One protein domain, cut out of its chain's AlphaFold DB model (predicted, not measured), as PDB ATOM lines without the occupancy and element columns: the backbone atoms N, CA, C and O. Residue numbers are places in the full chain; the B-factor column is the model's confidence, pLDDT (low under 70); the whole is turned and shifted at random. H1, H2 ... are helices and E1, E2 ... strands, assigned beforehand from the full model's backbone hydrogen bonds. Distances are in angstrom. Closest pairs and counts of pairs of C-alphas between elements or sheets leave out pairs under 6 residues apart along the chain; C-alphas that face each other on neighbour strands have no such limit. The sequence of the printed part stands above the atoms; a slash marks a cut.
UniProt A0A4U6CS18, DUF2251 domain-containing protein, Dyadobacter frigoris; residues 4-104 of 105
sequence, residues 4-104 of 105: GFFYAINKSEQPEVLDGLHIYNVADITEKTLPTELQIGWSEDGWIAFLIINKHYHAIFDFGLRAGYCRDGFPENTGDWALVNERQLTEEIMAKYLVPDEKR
ATOM      1  N   GLY A   4     -20.159  49.209 -30.362       89.75
ATOM      2  CA  GLY A   4     -19.572  49.390 -29.043       89.75
ATOM      3  C   GLY A   4     -19.378  48.044 -28.356       89.75
ATOM      4  O   GLY A   4     -20.313  47.245 -28.300       89.75
ATOM      5  N   PHE A   5     -18.183  47.826 -27.812       93.38
ATOM      6  CA  PHE A   5     -17.856  46.676 -26.974       93.38
ATOM      7  C   PHE A   5     -17.334  47.145 -25.618       93.38
ATOM      8  O   PHE A   5     -16.670  48.181 -25.526       93.38
ATOM      9  N   PHE A   6     -17.609  46.364 -24.579       94.88
ATOM     10  CA  PHE A   6     -17.085  46.553 -23.236       94.88
ATOM     11  C   PHE A   6     -16.108  45.427 -22.913       94.88
ATOM     12  O   PHE A   6     -16.484  44.258 -22.952       94.88
ATOM     13  N   TYR A   7     -14.854  45.780 -22.633       94.06
ATOM     14  CA  TYR A   7     -13.773  44.815 -22.452       94.06
ATOM     15  C   TYR A   7     -13.345  44.710 -20.991       94.06
ATOM     16  O   TYR A   7     -13.072  45.724 -20.342       94.06
ATOM     17  N   ALA A   8     -13.220  43.478 -20.508       93.25
ATOM     18  CA  ALA A   8     -12.491  43.163 -19.291       93.25
ATOM     19  C   ALA A   8     -11.002  43.055 -19.632       93.25
ATOM     20  O   ALA A   8     -10.628  42.385 -20.596       93.25
ATOM     21  N   ILE A   9     -10.145  43.713 -18.851       92.62
ATOM     22  CA  ILE A   9      -8.700  43.720 -19.091       92.62
ATOM     23  C   ILE A   9      -7.922  43.347 -17.834       92.62
ATOM     24  O   ILE A   9      -8.224  43.828 -16.740       92.62
ATOM     25  N   ASN A  10      -6.878  42.539 -18.001       90.19
ATOM     26  CA  ASN A  10      -5.841  42.368 -16.997       90.19
ATOM     27  C   ASN A  10      -4.835  43.512 -17.140       90.19
ATOM     28  O   ASN A  10      -4.230  43.689 -18.197       90.19
ATOM     29  N   LYS A  11      -4.660  44.305 -16.082       85.62
ATOM     30  CA  LYS A  11      -3.763  45.469 -16.068       85.62
ATOM     31  C   LYS A  11      -2.361  45.102 -15.564       85.62
ATOM     32  O   LYS A  11      -1.840  45.743 -14.654       85.62
ATOM     33  N   SER A  12      -1.763  44.064 -16.141       88.25
ATOM     34  CA  SER A  12      -0.345  43.720 -15.967       88.25
ATOM     35  C   SER A  12       0.572  44.618 -16.808       88.25
ATOM     36  O   SER A  12       0.103  45.427 -17.608       88.25
ATOM     37  N   GLU A  13       1.896  44.463 -16.662       83.06
ATOM     38  CA  GLU A  13       2.897  45.164 -17.493       83.06
ATOM     39  C   GLU A  13       2.687  44.940 -18.999       83.06
ATOM     40  O   GLU A  13       2.999  45.809 -19.812       83.06
ATOM     41  N   GLN A  14       2.107  43.795 -19.363       88.06
ATOM     42  CA  GLN A  14       1.538  43.536 -20.682       88.06
ATOM     43  C   GLN A  14       0.019  43.415 -20.513       88.06
ATOM     44  O   GLN A  14      -0.435  42.395 -19.990       88.06
ATOM     45  N   PRO A  15      -0.765  44.454 -20.854       88.50
ATOM     46  CA  PRO A  15      -2.213  44.405 -20.730       88.50
ATOM     47  C   PRO A  15      -2.819  43.358 -21.658       88.50
ATOM     48  O   PRO A  15      -2.495  43.309 -22.844       88.50
ATOM     49  N   GLU A  16      -3.737  42.565 -21.123       91.19
ATOM     50  CA  GLU A  16      -4.409  41.493 -21.852       91.19
ATOM     51  C   GLU A  16      -5.921  41.711 -21.821       91.19
ATOM     52  O   GLU A  16      -6.486  42.067 -20.784       91.19
ATOM     53  N   VAL A  17      -6.581  41.502 -22.963       91.25
ATOM     54  CA  VAL A  17      -8.043  41.450 -23.028       91.25
ATOM     55  C   VAL A  17      -8.480  40.080 -22.531       91.25
ATOM     56  O   VAL A  17      -8.187  39.073 -23.163       91.25
ATOM     57  N   LEU A  18      -9.178  40.066 -21.402       91.25
ATOM     58  CA  LEU A  18      -9.701  38.848 -20.789       91.25
ATOM     59  C   LEU A  18     -11.019  38.428 -21.438       91.25
ATOM     60  O   LEU A  18     -11.269  37.243 -21.635       91.25
ATOM     61  N   ASP A  19     -11.865  39.408 -21.757       92.44
ATOM     62  CA  ASP A  19     -13.175  39.185 -22.359       92.44
ATOM     63  C   ASP A  19     -13.705  40.465 -23.012       92.44
ATOM     64  O   ASP A  19     -13.271  41.575 -22.690       92.44
ATOM     65  N   GLY A  20     -14.666  40.316 -23.919       92.69
ATOM     66  CA  GLY A  20     -15.362  41.409 -24.582       92.69
ATOM     67  C   GLY A  20     -16.847  41.111 -24.699       92.69
ATOM     68  O   GLY A  20     -17.227  40.005 -25.058       92.69
ATOM     69  N   LEU A  21     -17.675  42.112 -24.414       94.38
ATOM     70  CA  LEU A  21     -19.132  42.037 -24.467       94.38
ATOM     71  C   LEU A  21     -19.684  43.074 -25.437       94.38
ATOM     72  O   LEU A  21     -19.265  44.234 -25.409       94.38
ATOM     73  N   HIS A  22     -20.628  42.680 -26.286       94.31
ATOM     74  CA  HIS A  22     -21.331  43.607 -27.169       94.31
ATOM     75  C   HIS A  22     -22.301  44.484 -26.380       94.31
ATOM     76  O   HIS A  22     -23.010  44.012 -25.493       94.31
ATOM     77  N   ILE A  23     -22.311  45.784 -26.690       93.75
ATOM     78  CA  ILE A  23     -23.183  46.758 -26.021       93.75
ATOM     79  C   ILE A  23     -24.216  47.348 -26.981       93.75
ATOM     80  O   ILE A  23     -25.378  47.500 -26.602       93.75
ATOM     81  N   TYR A  24     -23.807  47.748 -28.189       87.44
ATOM     82  CA  TYR A  24     -24.718  48.317 -29.185       87.44
ATOM     83  C   TYR A  24     -24.116  48.328 -30.590       87.44
ATOM     84  O   TYR A  24     -22.904  48.469 -30.760       87.44
ATOM     85  N   ASN A  25     -24.975  48.333 -31.613       81.69
ATOM     86  CA  ASN A  25     -24.612  48.797 -32.952       81.69
ATOM     87  C   ASN A  25     -25.206  50.185 -33.198       81.69
ATOM     88  O   ASN A  25     -26.380  50.423 -32.941       81.69
ATOM     89  N   VAL A  26     -24.435  51.103 -33.786       77.12
ATOM     90  CA  VAL A  26     -24.920  52.452 -34.146       77.12
ATOM     91  C   VAL A  26     -26.075  52.407 -35.156       77.12
ATOM     92  O   VAL A  26     -26.830  53.371 -35.272       77.12
ATOM     93  N   ALA A  27     -26.225  51.314 -35.907       77.50
ATOM     94  CA  ALA A  27     -27.373  51.114 -36.790       77.50
ATOM     95  C   ALA A  27     -28.695  50.975 -36.014       77.50
ATOM     96  O   ALA A  27     -29.716  51.451 -36.501       77.50
ATOM     97  N   ASP A  28     -28.642  50.426 -34.797       76.44
ATOM     98  CA  ASP A  28     -29.810  50.081 -33.980       76.44
ATOM     99  C   ASP A  28     -30.210  51.220 -33.022       76.44
ATOM    100  O   ASP A  28     -31.231  51.152 -32.343       76.44
ATOM    101  N   ILE A  29     -29.421  52.302 -32.981       77.31
ATOM    102  CA  ILE A  29     -29.718  53.499 -32.189       77.31
ATOM    103  C   ILE A  29     -30.647  54.413 -32.992       77.31
ATOM    104  O   ILE A  29     -30.234  55.026 -33.982       77.31
ATOM    105  N   THR A  30     -31.888  54.544 -32.532       73.56
ATOM    106  CA  THR A  30     -32.914  55.422 -33.115       73.56
ATOM    107  C   THR A  30     -32.648  56.905 -32.845       73.56
ATOM    108  O   THR A  30     -32.821  57.733 -33.736       73.56
ATOM    109  N   GLU A  31     -32.162  57.254 -31.653       74.06
ATOM    110  CA  GLU A  31     -32.080  58.642 -31.173       74.06
ATOM    111  C   GLU A  31     -30.630  59.122 -31.003       74.06
ATOM    112  O   GLU A  31     -30.178  59.498 -29.926       74.06
ATOM    113  N   LYS A  32     -29.876  59.132 -32.108       72.19
ATOM    114  CA  LYS A  32     -28.424  59.427 -32.133       72.19
ATOM    115  C   LYS A  32     -28.031  60.832 -31.662       72.19
ATOM    116  O   LYS A  32     -26.847  61.105 -31.492       72.19
ATOM    117  N   THR A  33     -28.997  61.735 -31.520       75.69
ATOM    118  CA  THR A  33     -28.781  63.142 -31.156       75.69
ATOM    119  C   THR A  33     -29.060  63.433 -29.686       75.69
ATOM    120  O   THR A  33     -28.812  64.554 -29.244       75.69
ATOM    121  N   LEU A  34     -29.597  62.470 -28.928       78.56
ATOM    122  CA  LEU A  34     -29.833  62.661 -27.504       78.56
ATOM    123  C   LEU A  34     -28.541  62.461 -26.704       78.56
ATOM    124  O   LEU A  34     -27.761  61.551 -27.005       78.56
ATOM    125  N   PRO A  35     -28.308  63.279 -25.661       81.25
ATOM    126  CA  PRO A  35     -27.232  63.029 -24.715       81.25
ATOM    127  C   PRO A  35     -27.364  61.623 -24.126       81.25
ATOM    128  O   PRO A  35     -28.435  61.237 -23.662       81.25
ATOM    129  N   THR A  36     -26.270  60.868 -24.149       86.19
ATOM    130  CA  THR A  36     -26.182  59.544 -23.529       86.19
ATOM    131  C   THR A  36     -25.249  59.629 -22.334       86.19
ATOM    132  O   THR A  36     -24.131  60.129 -22.457       86.19
ATOM    133  N   GLU A  37     -25.706  59.145 -21.185       91.69
ATOM    134  CA  GLU A  37     -24.886  59.022 -19.984       91.69
ATOM    135  C   GLU A  37     -24.350  57.591 -19.885       91.69
ATOM    136  O   GLU A  37     -25.127  56.636 -19.894       91.69
ATOM    137  N   LEU A  38     -23.026  57.457 -19.782       92.56
ATOM    138  CA  LEU A  38     -22.339  56.191 -19.545       92.56
ATOM    139  C   LEU A  38     -21.688  56.235 -18.165       92.56
ATOM    140  O   LEU A  38     -20.913  57.143 -17.866       92.56
ATOM    141  N   GLN A  39     -21.978  55.231 -17.348       96.19
ATOM    142  CA  GLN A  39     -21.414  55.054 -16.018       96.19
ATOM    143  C   GLN A  39     -20.819  53.651 -15.898       96.19
ATOM    144  O   GLN A  39     -21.367  52.679 -16.422       96.19
ATOM    145  N   ILE A  40     -19.695  53.552 -15.190       96.00
ATOM    146  CA  ILE A  40     -19.106  52.274 -14.793       96.00
ATOM    147  C   ILE A  40     -19.173  52.200 -13.272       96.00
ATOM    148  O   ILE A  40     -18.523  52.986 -12.583       96.00
ATOM    149  N   GLY A  41     -19.992  51.281 -12.771       95.25
ATOM    150  CA  GLY A  41     -20.104  50.978 -11.349       95.25
ATOM    151  C   GLY A  41     -19.195  49.817 -10.970       95.25
ATOM    152  O   GLY A  41     -18.917  48.954 -11.802       95.25
ATOM    153  N   TRP A  42     -18.769  49.778  -9.714       95.06
ATOM    154  CA  TRP A  42     -18.045  48.652  -9.131       95.06
ATOM    155  C   TRP A  42     -18.725  48.241  -7.827       95.06
ATOM    156  O   TRP A  42     -19.243  49.103  -7.114       95.06
ATOM    157  N   SER A  43     -18.736  46.943  -7.524       94.00
ATOM    158  CA  SER A  43     -19.051  46.459  -6.178       94.00
ATOM    159  C   SER A  43     -18.013  46.957  -5.172       94.00
ATOM    160  O   SER A  43     -16.885  47.292  -5.540       94.00
ATOM    161  N   GLU A  44     -18.385  47.011  -3.891       91.19
ATOM    162  CA  GLU A  44     -17.504  47.508  -2.822       91.19
ATOM    163  C   GLU A  44     -16.201  46.706  -2.709       91.19
ATOM    164  O   GLU A  44     -15.141  47.270  -2.446       91.19
ATOM    165  N   ASP A  45     -16.270  45.401  -2.968       92.06
ATOM    166  CA  ASP A  45     -15.127  44.486  -2.980       92.06
ATOM    167  C   ASP A  45     -14.281  44.560  -4.269       92.06
ATOM    168  O   ASP A  45     -13.217  43.945  -4.352       92.06
ATOM    169  N   GLY A  46     -14.735  45.316  -5.274       92.75
ATOM    170  CA  GLY A  46     -14.070  45.494  -6.563       92.75
ATOM    171  C   GLY A  46     -14.138  44.290  -7.508       92.75
ATOM    172  O   GLY A  46     -13.527  44.338  -8.575       92.75
ATOM    173  N   TRP A  47     -14.865  43.223  -7.162       94.19
ATOM    174  CA  TRP A  47     -14.928  41.997  -7.969       94.19
ATOM    175  C   TRP A  47     -15.961  42.035  -9.089       94.19
ATOM    176  O   TRP A  47     -15.890  41.217 -10.007       94.19
ATOM    177  N   ILE A  48     -16.912  42.964  -9.036       96.00
ATOM    178  CA  ILE A  48     -17.985  43.074 -10.016       96.00
ATOM    179  C   ILE A  48     -17.967  44.474 -10.620       96.00
ATOM    180  O   ILE A  48     -18.008  45.469  -9.898       96.00
ATOM    181  N   ALA A  49     -17.939  44.548 -11.948       96.81
ATOM    182  CA  ALA A  49     -18.070  45.788 -12.701       96.81
ATOM    183  C   ALA A  49     -19.395  45.817 -13.464       96.81
ATOM    184  O   ALA A  49     -19.789  44.831 -14.085       96.81
ATOM    185  N   PHE A  50     -20.045  46.975 -13.477       96.81
ATOM    186  CA  PHE A  50     -21.313  47.216 -14.155       96.81
ATOM    187  C   PHE A  50     -21.133  48.290 -15.219       96.81
ATOM    188  O   PHE A  50     -20.630  49.370 -14.917       96.81
ATOM    189  N   LEU A  51     -21.606  48.038 -16.437       97.19
ATOM    190  CA  LEU A  51     -21.811  49.085 -17.430       97.19
ATOM    191  C   LEU A  51     -23.266  49.540 -17.380       97.19
ATOM    192  O   LEU A  51     -24.178  48.753 -17.647       97.19
ATOM    193  N   ILE A  52     -23.466  50.821 -17.088       95.12
ATOM    194  CA  ILE A  52     -24.779  51.445 -16.998       95.12
ATOM    195  C   ILE A  52     -24.866  52.527 -18.071       95.12
ATOM    196  O   ILE A  52     -24.027  53.425 -18.122       95.12
ATOM    197  N   ILE A  53     -25.875  52.448 -18.934       92.75
ATOM    198  CA  ILE A  53     -26.138  53.458 -19.964       92.75
ATOM    199  C   ILE A  53     -27.561  53.959 -19.779       92.75
ATOM    200  O   ILE A  53     -28.498  53.166 -19.711       92.75
ATOM    201  N   ASN A  54     -27.728  55.277 -19.649       91.31
ATOM    202  CA  ASN A  54     -29.026  55.916 -19.410       91.31
ATOM    203  C   ASN A  54     -29.823  55.249 -18.269       91.31
ATOM    204  O   ASN A  54     -31.033  55.063 -18.374       91.31
ATOM    205  N   LYS A  55     -29.136  54.901 -17.168       91.12
ATOM    206  CA  LYS A  55     -29.686  54.233 -15.967       91.12
ATOM    207  C   LYS A  55     -30.125  52.774 -16.156       91.12
ATOM    208  O   LYS A  55     -30.719  52.203 -15.245       91.12
ATOM    209  N   HIS A  56     -29.808  52.155 -17.289       91.25
ATOM    210  CA  HIS A  56     -30.032  50.731 -17.531       91.25
ATOM    211  C   HIS A  56     -28.719  49.960 -17.451       91.25
ATOM    212  O   HIS A  56     -27.690  50.450 -17.905       91.25
ATOM    213  N   TYR A  57     -28.744  48.747 -16.903       94.69
ATOM    214  CA  TYR A  57     -27.586  47.853 -16.914       94.69
ATOM    215  C   TYR A  57     -27.452  47.194 -18.286       94.69
ATOM    216  O   TYR A  57     -28.358  46.493 -18.740       94.69
ATOM    217  N   HIS A  58     -26.317  47.423 -18.941       95.50
ATOM    218  CA  HIS A  58     -26.013  46.878 -20.262       95.50
ATOM    219  C   HIS A  58     -25.053  45.696 -20.205       95.50
ATOM    220  O   HIS A  58     -25.181  44.784 -21.022       95.50
ATOM    221  N   ALA A  59     -24.117  45.708 -19.256       97.12
ATOM    222  CA  ALA A  59     -23.187  44.610 -19.065       97.12
ATOM    223  C   ALA A  59     -22.734  44.467 -17.612       97.12
ATOM    224  O   ALA A  59     -22.714  45.447 -16.861       97.12
ATOM    225  N   ILE A  60     -22.353  43.247 -17.244       96.88
ATOM    226  CA  ILE A  60     -21.750  42.899 -15.957       96.88
ATOM    227  C   ILE A  60     -20.513  42.044 -16.223       96.88
ATOM    228  O   ILE A  60     -20.592  41.077 -16.979       96.88
ATOM    229  N   PHE A  61     -19.403  42.373 -15.568       96.12
ATOM    230  CA  PHE A  61     -18.275  41.464 -15.403       96.12
ATOM    231  C   PHE A  61     -18.158  41.055 -13.944       96.12
ATOM    232  O   PHE A  61     -18.153  41.910 -13.065       96.12
ATOM    233  N   ASP A  62     -18.032  39.755 -13.706       94.81
ATOM    234  CA  ASP A  62     -17.732  39.165 -12.408       94.81
ATOM    235  C   ASP A  62     -16.356  38.505 -12.497       94.81
ATOM    236  O   ASP A  62     -16.185  37.450 -13.112       94.81
ATOM    237  N   PHE A  63     -15.352  39.162 -11.924       93.38
ATOM    238  CA  PHE A  63     -13.966  38.706 -11.984       93.38
ATOM    239  C   PHE A  63     -13.715  37.491 -11.081       93.38
ATOM    240  O   PHE A  63     -12.797  36.716 -11.357       93.38
ATOM    241  N   GLY A  64     -14.531  37.296 -10.037       91.62
ATOM    242  CA  GLY A  64     -14.432  36.151  -9.135       91.62
ATOM    243  C   GLY A  64     -14.913  34.867  -9.807       91.62
ATOM    244  O   GLY A  64     -14.237  33.840  -9.751       91.62
ATOM    245  N   LEU A  65     -16.045  34.946 -10.512       91.75
ATOM    246  CA  LEU A  65     -16.601  33.834 -11.287       91.75
ATOM    247  C   LEU A  65     -16.029  33.722 -12.705       91.75
ATOM    248  O   LEU A  65     -16.298  32.732 -13.386       91.75
ATOM    249  N   ARG A  66     -15.249  34.716 -13.148       93.00
ATOM    250  CA  ARG A  66     -14.791  34.866 -14.538       93.00
ATOM    251  C   ARG A  66     -15.976  34.764 -15.496       93.00
ATOM    252  O   ARG A  66     -16.059  33.869 -16.335       93.00
ATOM    253  N   ALA A  67     -16.942  35.646 -15.295       93.50
ATOM    254  CA  ALA A  67     -18.177  35.676 -16.060       93.50
ATOM    255  C   ALA A  67     -18.406  37.063 -16.660       93.50
ATOM    256  O   ALA A  67     -18.070  38.082 -16.054       93.50
ATOM    257  N   GLY A  68     -19.002  37.085 -17.849       94.50
ATOM    258  CA  GLY A  68     -19.381  38.297 -18.558       94.50
ATOM    259  C   GLY A  68     -20.788  38.162 -19.124       94.50
ATOM    260  O   GLY A  68     -21.068  37.202 -19.845       94.50
ATOM    261  N   TYR A  69     -21.647  39.135 -18.819       96.00
ATOM    262  CA  TYR A  69     -23.044  39.159 -19.247       96.00
ATOM    263  C   TYR A  69     -23.377  40.458 -19.980       96.00
ATOM    264  O   TYR A  69     -23.069  41.531 -19.469       96.00
ATOM    265  N   CYS A  70     -24.062  40.389 -21.122       96.00
ATOM    266  CA  CYS A  70     -24.597  41.546 -21.853       96.00
ATOM    267  C   CYS A  70     -26.002  41.273 -22.401       96.00
ATOM    268  O   CYS A  70     -26.482  40.144 -22.378       96.00
ATOM    269  N   ARG A  71     -26.707  42.306 -22.874       94.81
ATOM    270  CA  ARG A  71     -28.141  42.208 -23.224       94.81
ATOM    271  C   ARG A  71     -28.471  41.155 -24.287       94.81
ATOM    272  O   ARG A  71     -29.550  40.564 -24.226       94.81
ATOM    273  N   ASP A  72     -27.573  40.934 -25.239       93.44
ATOM    274  CA  ASP A  72     -27.736  39.972 -26.334       93.44
ATOM    275  C   ASP A  72     -26.894  38.697 -26.163       93.44
ATOM    276  O   ASP A  72     -27.018  37.775 -26.964       93.44
ATOM    277  N   GLY A  73     -26.066  38.629 -25.115       93.12
ATOM    278  CA  GLY A  73     -25.167  37.508 -24.854       93.12
ATOM    279  C   GLY A  73     -24.040  37.338 -25.876       93.12
ATOM    280  O   GLY A  73     -23.434  36.269 -25.910       93.12
ATOM    281  N   PHE A  74     -23.755  38.348 -26.706       92.94
ATOM    282  CA  PHE A  74     -22.725  38.277 -27.740       92.94
ATOM    283  C   PHE A  74     -21.391  38.903 -27.282       92.94
ATOM    284  O   PHE A  74     -21.386  39.938 -26.609       92.94
ATOM    285  N   PRO A  75     -20.230  38.360 -27.696       90.81
ATOM    286  CA  PRO A  75     -20.026  37.137 -28.472       90.81
ATOM    287  C   PRO A  75     -20.308  35.879 -27.655       90.81
ATOM    288  O   PRO A  75     -20.335  35.922 -26.430       90.81
ATOM    289  N   GLU A  76     -20.463  34.735 -28.319       86.00
ATOM    290  CA  GLU A  76     -20.414  33.450 -27.618       86.00
ATOM    291  C   GLU A  76     -19.103  33.332 -26.827       86.00
ATOM    292  O   GLU A  76     -18.080  33.926 -27.182       86.00
ATOM    293  N   ASN A  77     -19.129  32.595 -25.720       80.25
ATOM    294  CA  ASN A  77     -17.912  32.335 -24.970       80.25
ATOM    295  C   ASN A  77     -17.012  31.395 -25.787       80.25
ATOM    296  O   ASN A  77     -17.322  30.215 -25.938       80.25
ATOM    297  N   THR A  78     -15.911  31.918 -26.325       69.06
ATOM    298  CA  THR A  78     -14.954  31.132 -27.120       69.06
ATOM    299  C   THR A  78     -13.809  30.537 -26.295       69.06
ATOM    300  O   THR A  78     -13.055  29.733 -26.831       69.06
ATOM    301  N   GLY A  79     -13.724  30.881 -25.004       64.81
ATOM    302  CA  GLY A  79     -12.924  30.199 -23.983       64.81
ATOM    303  C   GLY A  79     -11.414  30.475 -23.958       64.81
ATOM    304  O   GLY A  79     -10.689  30.035 -24.837       64.81
ATOM    305  N   ASP A  80     -10.987  31.115 -22.860       72.81
ATOM    306  CA  ASP A  80      -9.740  30.868 -22.097       72.81
ATOM    307  C   ASP A  80      -9.885  31.482 -20.681       72.81
ATOM    308  O   ASP A  80      -9.444  30.905 -19.684       72.81
ATOM    309  N   TRP A  81     -10.597  32.614 -20.558       82.31
ATOM    310  CA  TRP A  81     -10.903  33.268 -19.275       82.31
ATOM    311  C   TRP A  81     -12.326  33.005 -18.763       82.31
ATOM    312  O   TRP A  81     -12.486  32.609 -17.607       82.31
ATOM    313  N   ALA A  82     -13.349  33.221 -19.598       78.81
ATOM    314  CA  ALA A  82     -14.744  33.135 -19.177       78.81
ATOM    315  C   ALA A  82     -15.185  31.677 -18.943       78.81
ATOM    316  O   ALA A  82     -15.029  30.830 -19.821       78.81
ATOM    317  N   LEU A  83     -15.766  31.379 -17.776       79.62
ATOM    318  CA  LEU A  83     -16.182  30.018 -17.384       79.62
ATOM    319  C   LEU A  83     -17.689  29.764 -17.525       79.62
ATOM    320  O   LEU A  83     -18.143  28.626 -17.396       79.62
ATOM    321  N   VAL A  84     -18.469  30.814 -17.780       83.06
ATOM    322  CA  VAL A  84     -19.928  30.745 -17.899       83.06
ATOM    323  C   VAL A  84     -20.332  30.807 -19.372       83.06
ATOM    324  O   VAL A  84     -19.859  31.664 -20.117       83.06
ATOM    325  N   ASN A  85     -21.202  29.886 -19.796       84.31
ATOM    326  CA  ASN A  85     -21.727  29.834 -21.169       84.31
ATOM    327  C   ASN A  85     -22.969  30.711 -21.364       84.31
ATOM    328  O   ASN A  85     -23.189  31.225 -22.455       84.31
ATOM    329  N   GLU A  86     -23.782  30.876 -20.318       89.19
ATOM    330  CA  GLU A  86     -24.925  31.789 -20.330       89.19
ATOM    331  C   GLU A  86     -24.418  33.224 -20.185       89.19
ATOM    332  O   GLU A  86     -23.949  33.620 -19.119       89.19
ATOM    333  N   ARG A  87     -24.486  33.994 -21.270       92.25
ATOM    334  CA  ARG A  87     -23.977  35.371 -21.319       92.25
ATOM    335  C   ARG A  87     -25.085  36.402 -21.412       92.25
ATOM    336  O   ARG A  87     -24.797  37.599 -21.386       92.25
ATOM    337  N   GLN A  88     -26.343  35.986 -21.540       95.75
ATOM    338  CA  GLN A  88     -27.415  36.952 -21.648       95.75
ATOM    339  C   GLN A  88     -27.695  37.573 -20.279       95.75
ATOM    340  O   GLN A  88     -27.994  36.887 -19.305       95.75
ATOM    341  N   LEU A  89     -27.634  38.900 -20.194       95.62
ATOM    342  CA  LEU A  89     -27.992  39.655 -19.000       95.62
ATOM    343  C   LEU A  89     -29.518  39.700 -18.864       95.62
ATOM    344  O   LEU A  89     -30.175  40.671 -19.245       95.62
ATOM    345  N   THR A  90     -30.073  38.614 -18.337       95.00
ATOM    346  CA  THR A  90     -31.487  38.508 -17.984       95.00
ATOM    347  C   THR A  90     -31.774  39.223 -16.666       95.00
ATOM    348  O   THR A  90     -30.877  39.471 -15.859       95.00
ATOM    349  N   GLU A  91     -33.048  39.516 -16.410       91.06
ATOM    350  CA  GLU A  91     -33.484  40.086 -15.129       91.06
ATOM    351  C   GLU A  91     -33.168  39.148 -13.949       91.06
ATOM    352  O   GLU A  91     -32.827  39.613 -12.865       91.06
ATOM    353  N   GLU A  92     -33.207  37.825 -14.159       91.81
ATOM    354  CA  GLU A  92     -32.821  36.847 -13.137       91.81
ATOM    355  C   GLU A  92     -31.329  36.948 -12.797       91.81
ATOM    356  O   GLU A  92     -30.957  36.948 -11.623       91.81
ATOM    357  N   ILE A  93     -30.466  37.050 -13.812       92.56
ATOM    358  CA  ILE A  93     -29.026  37.224 -13.598       92.56
ATOM    359  C   ILE A  93     -28.763  38.568 -12.925       92.56
ATOM    360  O   ILE A  93     -28.065  38.610 -11.918       92.56
ATOM    361  N   MET A  94     -29.377  39.646 -13.411       92.44
ATOM    362  CA  MET A  94     -29.232  40.975 -12.820       92.44
ATOM    363  C   MET A  94     -29.634  40.985 -11.341       92.44
ATOM    364  O   MET A  94     -28.902  41.519 -10.509       92.44
ATOM    365  N   ALA A  95     -30.741  40.326 -10.987       91.44
ATOM    366  CA  ALA A  95     -31.194  40.231  -9.607       91.44
ATOM    367  C   ALA A  95     -30.136  39.611  -8.679       91.44
ATOM    368  O   ALA A  95     -29.975  40.102  -7.567       91.44
ATOM    369  N   LYS A  96     -29.360  38.612  -9.133       90.69
ATOM    370  CA  LYS A  96     -28.273  37.971  -8.349       90.69
ATOM    371  C   LYS A  96     -27.139  38.938  -7.979       90.69
ATOM    372  O   LYS A  96     -26.436  38.716  -6.990       90.69
ATOM    373  N   TYR A  97     -26.962  39.999  -8.763       88.81
ATOM    374  CA  TYR A  97     -25.924  41.012  -8.564       88.81
ATOM    375  C   TYR A  97     -26.408  42.251  -7.805       88.81
ATOM    376  O   TYR A  97     -25.582  43.001  -7.296       88.81
ATOM    377  N   LEU A  98     -27.723  42.455  -7.701       82.62
ATOM    378  CA  LEU A  98     -28.321  43.597  -7.002       82.62
ATOM    379  C   LEU A  98     -28.788  43.266  -5.573       82.62
ATOM    380  O   LEU A  98     -29.293  44.149  -4.879       82.62
ATOM    381  N   VAL A  99     -28.641  42.015  -5.115       72.25
ATOM    382  CA  VAL A  99     -28.928  41.655  -3.716       72.25
ATOM    383  C   VAL A  99     -27.812  42.193  -2.807       72.25
ATOM    384  O   VAL A  99     -26.647  41.912  -3.082       72.25
ATOM    385  N   PRO A 100     -28.136  42.911  -1.714       57.97
ATOM    386  CA  PRO A 100     -27.155  43.320  -0.710       57.97
ATOM    387  C   PRO A 100     -26.397  42.126  -0.107       57.97
ATOM    388  O   PRO A 100     -26.974  41.052   0.088       57.97
ATOM    389  N   ASP A 101     -25.124  42.344   0.234       53.22
ATOM    390  CA  ASP A 101     -24.143  41.316   0.627       53.22
ATOM    391  C   ASP A 101     -24.541  40.455   1.847       53.22
ATOM    392  O   ASP A 101     -24.063  39.333   2.004       53.22
ATOM    393  N   GLU A 102     -25.492  40.904   2.675       50.91
ATOM    394  CA  GLU A 102     -25.985  40.187   3.868       50.91
ATOM    395  C   GLU A 102     -26.621  38.807   3.586       50.91
ATOM    396  O   GLU A 102     -26.962  38.086   4.523       50.91
ATOM    397  N   LYS A 103     -26.800  38.409   2.318       43.94
ATOM    398  CA  LYS A 103     -27.401  37.117   1.933       43.94
ATOM    399  C   LYS A 103     -26.507  36.196   1.098       43.94
ATOM    400  O   LYS A 103     -27.010  35.199   0.587       43.94
ATOM    401  N   ARG A 104     -25.213  36.496   0.942       51.06
ATOM    402  CA  ARG A 104     -24.279  35.674   0.139       51.06
ATOM    403  C   ARG A 104     -23.540  34.566   0.921       51.06
ATOM    404  O   ARG A 104     -22.592  34.001   0.389       51.06
TER     405      ARG A 104
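Overview. This is residues 4 to 104 of the 105 residues of the protein "DUF2251 domain-containing protein" of Dyadobacter frigoris (UniProt A0A4U6CS18). A twisted sheet of four strands, E3 to E6, makes the core; the two-stranded hairpin E1 and E2 faces it in a sandwich, and the short helix H1 crosses over the opposite face of the sheet. Residues 27 to 34, within the long link from E2 to E3, stick out, and a long stretch without a named element, residues 71 to 90, leads from E6 to H1. The printed part has 101 residues, in the order E1 E2 E3 E4 E5 E6 H1; the sheet's order is E3, E4, E5, E6, antiparallel throughout. The class is mostly strand, with under half of the residues, 47, in named elements. The whole is compact, with a radius of gyration of the C-alphas of 14.1 A and spans of 39 by 36 by 26 A.

Arrangement. Look first at the meander, each strand the antiparallel neighbour of the one before: E3, residues 38 to 42, E4, 48 to 53, E5, 56 to 62, and E6, 67 to 70. Across the hairpin E3 and E4, N 41 and O 50 are 2.9 A apart; across the hairpin E4 and E5, N 51 and O 59 are 2.8 A apart; across the hairpin E5 and E6, N 60 and O 69 are 2.9 A apart, each within hydrogen-bond range. The sheet is twisted, its C-alphas lying up to 4.3 A off the best plane. Now find the hairpin of E1, residues 4 to 10, and E2, residues 16 to 25, where N 6 and O 21 are 2.8 A apart, within hydrogen-bond range. These two sheets form a sandwich, two sheets face to face, with best planes 15 degrees apart. The closest C-alphas of E2 and E6 are those of Leu 21 and Cys 70, 6.1 A apart. H1, residues 91 to 98, is on the four-stranded sheet at a height of 9.7 A, over E5; E4 and E6, with 2 of its C-alphas falling on each, are only just not under it. On the local plane it runs across the strands, at 68 degrees to E5. In H1, 3 of 4 O i to N i+4 pairs are within hydrogen-bond range.

Along the chain. Find C-alpha 4 at (-19.572, 49.390, -29.043), where E1 begins and runs 19.6 A. E2 spans 24.2 A and bends by 62 degrees at residue 19. E4 spans 16.5 A and E5 17.6 A. H1 ends at C-alpha 98, (-28.321, 43.597, -7.002).

Size, cuts and confidence. The C-alphas of Ala 27 and Glu 102 are the farthest apart, 42.1 A. The printed part has no cut. The links E2 to E3 and E6 to H1 are long. The pLDDT is under 70 at residues 78 to 79 and 100 to 104.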